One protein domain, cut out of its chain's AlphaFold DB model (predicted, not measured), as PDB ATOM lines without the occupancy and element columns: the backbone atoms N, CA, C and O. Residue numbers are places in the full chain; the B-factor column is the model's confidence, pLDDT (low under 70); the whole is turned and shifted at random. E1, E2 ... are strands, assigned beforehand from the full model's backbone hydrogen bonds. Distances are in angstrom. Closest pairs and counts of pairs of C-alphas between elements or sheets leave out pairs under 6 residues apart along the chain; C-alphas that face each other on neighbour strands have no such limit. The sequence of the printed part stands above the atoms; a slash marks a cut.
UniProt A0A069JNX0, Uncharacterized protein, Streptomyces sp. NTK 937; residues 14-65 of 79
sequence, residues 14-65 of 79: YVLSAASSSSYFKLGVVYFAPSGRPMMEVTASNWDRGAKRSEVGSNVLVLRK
ATOM      1  N   TYR A  14      32.376   4.913  36.496       98.31
ATOM      2  CA  TYR A  14      31.414   5.977  36.253       98.31
ATOM      3  C   TYR A  14      30.044   5.557  36.780       98.31
ATOM      4  O   TYR A  14      29.474   4.561  36.325       98.31
ATOM      5  N   VAL A  15      29.514   6.313  37.739       98.12
ATOM      6  CA  VAL A  15      28.311   5.944  38.492       98.12
ATOM      7  C   VAL A  15      27.249   7.034  38.468       98.12
ATOM      8  O   VAL A  15      27.551   8.230  38.437       98.12
ATOM      9  N   LEU A  16      25.994   6.601  38.554       96.69
ATOM     10  CA  LEU A  16      24.845   7.410  38.946       96.69
ATOM     11  C   LEU A  16      24.584   7.192  40.435       96.69
ATOM     12  O   LEU A  16      24.435   6.057  40.868       96.69
ATOM     13  N   SER A  17      24.470   8.273  41.201       95.50
ATOM     14  CA  SER A  17      24.002   8.266  42.587       95.50
ATOM     15  C   SER A  17      22.718   9.086  42.686       95.50
ATOM     16  O   SER A  17      22.722  10.274  42.360       95.50
ATOM     17  N   ALA A  18      21.637   8.489  43.183       94.00
ATOM     18  CA  ALA A  18      20.318   9.122  43.260       94.00
ATOM     19  C   ALA A  18      19.764   9.159  44.692       94.00
ATOM     20  O   ALA A  18      20.035   8.283  45.515       94.00
ATOM     21  N   ALA A  19      18.971  10.182  44.999       89.94
ATOM     22  CA  ALA A  19      18.217  10.252  46.245       89.94
ATOM     23  C   ALA A  19      16.980   9.339  46.185       89.94
ATOM     24  O   ALA A  19      16.359   9.196  45.139       89.94
ATOM     25  N   SER A  20      16.591   8.732  47.313       85.81
ATOM     26  CA  SER A  20      15.433   7.817  47.357       85.81
ATOM     27  C   SER A  20      14.078   8.523  47.259       85.81
ATOM     28  O   SER A  20      13.100   7.918  46.841       85.81
ATOM     29  N   SER A  21      13.994   9.775  47.708       85.31
ATOM     30  CA  SER A  21      12.723  10.481  47.937       85.31
ATOM     31  C   SER A  21      12.599  11.791  47.158       85.31
ATOM     32  O   SER A  21      11.695  12.583  47.406       85.31
ATOM     33  N   SER A  22      13.534  12.060  46.252       84.69
ATOM     34  CA  SER A  22      13.540  13.248  45.399       84.69
ATOM     35  C   SER A  22      14.159  12.895  44.055       84.69
ATOM     36  O   SER A  22      14.965  11.973  43.966       84.69
ATOM     37  N   SER A  23      13.836  13.653  43.008       86.94
ATOM     38  CA  SER A  23      14.377  13.456  41.650       86.94
ATOM     39  C   SER A  23      15.854  13.859  41.518       86.94
ATOM     40  O   SER A  23      16.336  14.150  40.427       86.94
ATOM     41  N   TYR A  24      16.564  13.940  42.636       92.06
ATOM     42  CA  TYR A  24      17.906  14.464  42.774       92.06
ATOM     43  C   TYR A  24      18.948  13.394  42.453       92.06
ATOM     44  O   TYR A  24      18.957  12.323  43.059       92.06
ATOM     45  N   PHE A  25      19.877  13.710  41.554       93.50
ATOM     46  CA  PHE A  25      20.924  12.793  41.119       93.50
ATOM     47  C   PHE A  25      22.279  13.474  40.917       93.50
ATOM     48  O   PHE A  25      22.385  14.693  40.741       93.50
ATOM     49  N   LYS A  26      23.321  12.643  40.911       95.69
ATOM     50  CA  LYS A  26      24.695  12.988  40.542       95.69
ATOM     51  C   LYS A  26      25.261  11.889  39.653       95.69
ATOM     52  O   LYS A  26      25.019  10.712  39.899       95.69
ATOM     53  N   LEU A  27      26.044  12.284  38.664       96.88
ATOM     54  CA  LEU A  27      26.829  11.418  37.796       96.88
ATOM     55  C   LEU A  27      28.302  11.757  37.958       96.88
ATOM     56  O   LEU A  27      28.655  12.937  38.052       96.88
ATOM     57  N   GLY A  28      29.180  10.763  37.970       97.69
ATOM     58  CA  GLY A  28      30.589  11.035  38.222       97.69
ATOM     59  C   GLY A  28      31.475   9.812  38.314       97.69
ATOM     60  O   GLY A  28      30.998   8.683  38.273       97.69
ATOM     61  N   VAL A  29      32.773  10.074  38.434       98.31
ATOM     62  CA  VAL A  29      33.817   9.048  38.521       98.31
ATOM     63  C   VAL A  29      34.149   8.788  39.983       98.31
ATOM     64  O   VAL A  29      34.390   9.734  40.733       98.31
ATOM     65  N   VAL A  30      34.159   7.521  40.385       98.19
ATOM     66  CA  VAL A  30      34.436   7.102  41.759       98.19
ATOM     67  C   VAL A  30      35.918   7.243  42.092       98.19
ATOM     68  O   VAL A  30      36.783   6.876  41.301       98.19
ATOM     69  N   TYR A  31      36.201   7.719  43.301       97.81
ATOM     70  CA  TYR A  31      37.512   7.648  43.943       97.81
ATOM     71  C   TYR A  31      37.338   7.325  45.429       97.81
ATOM     72  O   TYR A  31      36.272   7.563  46.002       97.81
ATOM     73  N   PHE A  32      38.377   6.816  46.087       95.75
ATOM     74  CA  PHE A  32      38.327   6.553  47.526       95.75
ATOM     75  C   PHE A  32      39.091   7.623  48.301       95.75
ATOM     76  O   PHE A  32      40.251   7.921  48.028       95.75
ATOM     77  N   ALA A  33      38.431   8.227  49.288       94.75
ATOM     78  CA  ALA A  33      39.117   9.090  50.242       94.75
ATOM     79  C   ALA A  33      40.117   8.262  51.078       94.75
ATOM     80  O   ALA A  33      39.922   7.056  51.222       94.75
ATOM     81  N   PRO A  34      41.120   8.883  51.734       94.44
ATOM     82  CA  PRO A  34      42.062   8.164  52.603       94.44
ATOM     83  C   PRO A  34      41.403   7.326  53.712       94.44
ATOM     84  O   PRO A  34      41.989   6.369  54.201       94.44
ATOM     85  N   SER A  35      40.168   7.660  54.096       93.31
ATOM     86  CA  SER A  35      39.346   6.889  55.037       93.31
ATOM     87  C   SER A  35      38.722   5.617  54.443       93.31
ATOM     88  O   SER A  35      37.969   4.936  55.133       93.31
ATOM     89  N   GLY A  36      38.962   5.317  53.163       91.06
ATOM     90  CA  GLY A  36      38.310   4.235  52.422       91.06
ATOM     91  C   GLY A  36      36.862   4.539  52.029       91.06
ATOM     92  O   GLY A  36      36.162   3.663  51.523       91.06
ATOM     93  N   ARG A  37      36.381   5.768  52.263       93.00
ATOM     94  CA  ARG A  37      35.018   6.164  51.894       93.00
ATOM     95  C   ARG A  37      34.916   6.403  50.383       93.00
ATOM     96  O   ARG A  37      35.751   7.133  49.844       93.00
ATOM     97  N   PRO A  38      33.893   5.842  49.719       94.94
ATOM     98  CA  PRO A  38      33.645   6.063  48.303       94.94
ATOM     99  C   PRO A  38      33.123   7.483  48.074       94.94
ATOM    100  O   PRO A  38      32.111   7.914  48.632       94.94
ATOM    101  N   MET A  39      33.830   8.205  47.226       97.06
ATOM    102  CA  MET A  39      33.507   9.549  46.781       97.06
ATOM    103  C   MET A  39      33.374   9.546  45.263       97.06
ATOM    104  O   MET A  39      33.759   8.589  44.598       97.06
ATOM    105  N   MET A  40      32.845  10.626  44.705       97.06
ATOM    106  CA  MET A  40      32.788  10.827  43.267       97.06
ATOM    107  C   MET A  40      33.191  12.244  42.883       97.06
ATOM    108  O   MET A  40      32.818  13.217  43.551       97.06
ATOM    109  N   GLU A  41      33.926  12.358  41.784       97.62
ATOM    110  CA  GLU A  41      34.079  13.610  41.057       97.62
ATOM    111  C   GLU A  41      32.856  13.803  40.160       97.62
ATOM    112  O   GLU A  41      32.590  13.010  39.255       97.62
ATOM    113  N   VAL A  42      32.067  14.828  40.468       97.06
ATOM    114  CA  VAL A  42      30.764  15.061  39.847       97.06
ATOM    115  C   VAL A  42      30.962  15.675  38.466       97.06
ATOM    116  O   VAL A  42      31.521  16.759  38.325       97.06
ATOM    117  N   THR A  43      30.446  14.984  37.455       96.56
ATOM    118  CA  THR A  43      30.442  15.413  36.047       96.56
ATOM    119  C   THR A  43      29.106  16.023  35.630       96.56
ATOM    120  O   THR A  43      29.076  16.905  34.777       96.56
ATOM    121  N   ALA A  44      28.005  15.596  36.253       95.25
ATOM    122  CA  ALA A  44      26.683  16.187  36.074       95.25
ATOM    123  C   ALA A  44      25.831  15.997  37.336       95.25
ATOM    124  O   ALA A  44      25.951  14.994  38.039       95.25
ATOM    125  N   SER A  45      24.955  16.953  37.628       94.75
ATOM    126  CA  SER A  45      23.977  16.859  38.715       94.75
ATOM    127  C   SER A  45      22.832  17.830  38.479       94.75
ATOM    128  O   SER A  45      23.056  18.893  37.904       94.75
ATOM    129  N   ASN A  46      21.652  17.529  39.012       92.00
ATOM    130  CA  ASN A  46      20.523  18.466  39.058       92.00
ATOM    131  C   ASN A  46      20.292  19.065  40.458       92.00
ATOM    132  O   ASN A  46      19.189  19.496  40.774       92.00
ATOM    133  N   TRP A  47      21.316  19.048  41.316       86.06
ATOM    134  CA  TRP A  47      21.276  19.707  42.618       86.06
ATOM    135  C   TRP A  47      21.658  21.174  42.441       86.06
ATOM    136  O   TRP A  47      22.679  21.478  41.813       86.06
ATOM    137  N   ASP A  48      20.896  22.080  43.049       76.62
ATOM    138  CA  ASP A  48      21.277  23.487  43.106       76.62
ATOM    139  C   ASP A  48      22.624  23.633  43.831       76.62
ATOM    140  O   ASP A  48      22.822  23.106  44.926       76.62
ATOM    141  N   ARG A  49      23.574  24.347  43.206       76.69
ATOM    142  CA  ARG A  49      24.964  24.507  43.689       76.69
ATOM    143  C   ARG A  49      25.719  23.179  43.858       76.69
ATOM    144  O   ARG A  49      26.447  22.995  44.834       76.69
ATOM    145  N   GLY A  50      25.562  22.262  42.902       73.56
ATOM    146  CA  GLY A  50      26.270  20.980  42.881       73.56
ATOM    147  C   GLY A  50      27.774  21.112  43.161       73.56
ATOM    148  O   GLY A  50      28.492  21.875  42.512       73.56
ATOM    149  N   ALA A  51      28.259  20.365  44.154       84.75
ATOM    150  CA  ALA A  51      29.675  20.313  44.491       84.75
ATOM    151  C   ALA A  51      30.446  19.477  43.459       84.75
ATOM    152  O   ALA A  51      29.984  18.410  43.062       84.75
ATOM    153  N   LYS A  52      31.664  19.906  43.093       92.38
ATOM    154  CA  LYS A  52      32.562  19.145  42.197       92.38
ATOM    155  C   LYS A  52      32.942  17.765  42.745       92.38
ATOM    156  O   LYS A  52      33.339  16.889  41.992       92.38
ATOM    157  N   ARG A  53      32.857  17.584  44.063       94.44
ATOM    158  CA  ARG A  53      33.135  16.327  44.760       94.44
ATOM    159  C   ARG A  53      31.993  16.033  45.711       94.44
ATOM    160  O   ARG A  53      31.520  16.935  46.404       94.44
ATOM    161  N   SER A  54      31.553  14.786  45.753       94.19
ATOM    162  CA  SER A  54      30.473  14.372  46.639       94.19
ATOM    163  C   SER A  54      30.645  12.935  47.088       94.19
ATOM    164  O   SER A  54      31.383  12.175  46.476       94.19
ATOM    165  N   GLU A  55      29.973  12.568  48.169       93.81
ATOM    166  CA  GLU A  55      29.898  11.172  48.586       93.81
ATOM    167  C   GLU A  55      29.065  10.378  47.580       93.81
ATOM    168  O   GLU A  55      28.069  10.888  47.049       93.81
ATOM    169  N   VAL A  56      29.461   9.128  47.344       93.94
ATOM    170  CA  VAL A  56      28.602   8.166  46.652       93.94
ATOM    171  C   VAL A  56      27.470   7.798  47.613       93.94
ATOM    172  O   VAL A  56      27.725   7.365  48.736       93.94
ATOM    173  N   GLY A  57      26.225   8.035  47.199       88.75
ATOM    174  CA  GLY A  57      25.044   7.802  48.028       88.75
ATOM    175  C   GLY A  57      24.661   6.325  48.148       88.75
ATOM    176  O   GLY A  57      25.428   5.430  47.811       88.75
ATOM    177  N   SER A  58      23.442   6.075  48.631       85.38
ATOM    178  CA  SER A  58      22.949   4.713  48.882       85.38
ATOM    179  C   SER A  58      22.313   4.046  47.658       85.38
ATOM    180  O   SER A  58      22.451   2.837  47.501       85.38
ATOM    181  N   ASN A  59      21.636   4.806  46.787       93.88
ATOM    182  CA  ASN A  59      21.114   4.276  45.523       93.88
ATOM    183  C   ASN A  59      22.110   4.600  44.425       93.88
ATOM    184  O   ASN A  59      22.237   5.761  44.020       93.88
ATOM    185  N   VAL A  60      22.831   3.577  43.985       95.81
ATOM    186  CA  VAL A  60      23.944   3.730  43.057       95.81
ATOM    187  C   VAL A  60      23.777   2.754  41.916       95.81
ATOM    188  O   VAL A  60      23.382   1.609  42.127       95.81
ATOM    189  N   LEU A  61      24.118   3.209  40.720       96.62
ATOM    190  CA  LEU A  61      24.196   2.398  39.521       96.62
ATOM    191  C   LEU A  61      25.564   2.603  38.882       96.62
ATOM    192  O   LEU A  61      25.927   3.740  38.568       96.62
ATOM    193  N   VAL A  62      26.309   1.524  38.664       97.75
ATOM    194  CA  VAL A  62      27.508   1.575  37.823       97.75
ATOM    195  C   VAL A  62      27.064   1.642  36.370       97.75
ATOM    196  O   VAL A  62      26.406   0.732  35.879       97.75
ATOM    197  N   LEU A  63      27.414   2.729  35.687       97.50
ATOM    198  CA  LEU A  63      27.101   2.942  34.273       97.50
ATOM    199  C   LEU A  63      28.214   2.421  33.366       97.50
ATOM    200  O   LEU A  63      27.951   1.925  32.274       97.50
ATOM    201  N   ARG A  64      29.464   2.551  33.814       97.88
ATOM    202  CA  ARG A  64      30.650   2.067  33.107       97.88
ATOM    203  C   ARG A  64      31.751   1.777  34.114       97.88
ATOM    204  O   ARG A  64      31.971   2.573  35.024       97.88
ATOM    205  N   LYS A  65      32.455   0.674  33.927       97.94
ATOM    206  CA  LYS A  65      33.611   0.288  34.727       97.94
ATOM    207  C   LYS A  65      34.856   1.089  34.347       97.94
ATOM    208  O   LYS A  65      34.936   1.645  33.247       97.94
TER     209      LYS A  65
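This is residues 14 to 65 of the 79 residues of an uncharacterized protein of Streptomyces sp. NTK 937 (UniProt A0A069JNX0). The domain is a single antiparallel sheet of five strands, strongly twisted and partly rolled up, but open: its edge strands E4 and E5 stay apart and are joined by the three-residue link 56 to 58. The hairpin of E2 and E3 bends sharply; E1 and then E5 lie beside E2, while the short E4 lies beside the first part of E3. The 52 printed residues hold no named helix and five strands, E1 to E5 along the chain, with the sheet order E4, E3, E2, E1, E5, and the class is all strand. The whole is compact, with a radius of gyration of the C-alphas of 10.4 A, and rounded, spanning 29 by 22 by 18 A.

The two longest strands have eight residues each: E2, residues 25 to 32, is 19.6 A long, and E3, residues 38 to 45, is 17.4 A long. E2 bends by 71 degrees at residue 29, and E3 by 72 degrees at residue 42. E1, residues 14 to 18, measures 13.5 A and begins at C-alpha 14 (31.414, 5.977, 36.253). E5, residues 59 to 64, measures 15.8 A and ends at C-alpha 64 (30.650, 2.067, 33.107). E4 is short, residues 53 to 55, and starts at C-alpha 53 (33.135, 16.327, 44.760).

E1, E2, E3 and E4 form a meander, each strand the antiparallel neighbour of the one before, with hairpins E1 and E2, E2 and E3, E3 and E4. E2 and E3 run at 145 degrees; N 31 and O 39 are 2.9 A apart and N 27 and O 44 2.8 A, within hydrogen-bond range. E1 and E2 stand at 129 degrees, with N 17 and O 26 at 2.8 A. E5 is the antiparallel neighbour of E1 at 157 degrees, with N 16 and O 61 at 2.9 A and N 14 and O 64 at 2.8 A. E4 and E3 stand at 124 degrees; the C-alphas of Glu 55 and Met 39, which face each other, are 4.3 A apart, and N 40 and O 54 are 2.8 A apart. From edge to edge the strands' lines turn by 126 degrees and the way across the sheet by 58 degrees. E4 is apart from E5 and from E1, and E3 is apart from E5.

The two C-alphas farthest apart, those of Ser 23 and Pro 34, are 30.2 A from each other. The printed part has no cut. The links E2 to E3 and E4 to E5 are tight, those of E1 to E2 and E3 to E4 are short, and none is long. The mean pLDDT of the printed part is 92.8, and no printed residue is under 70.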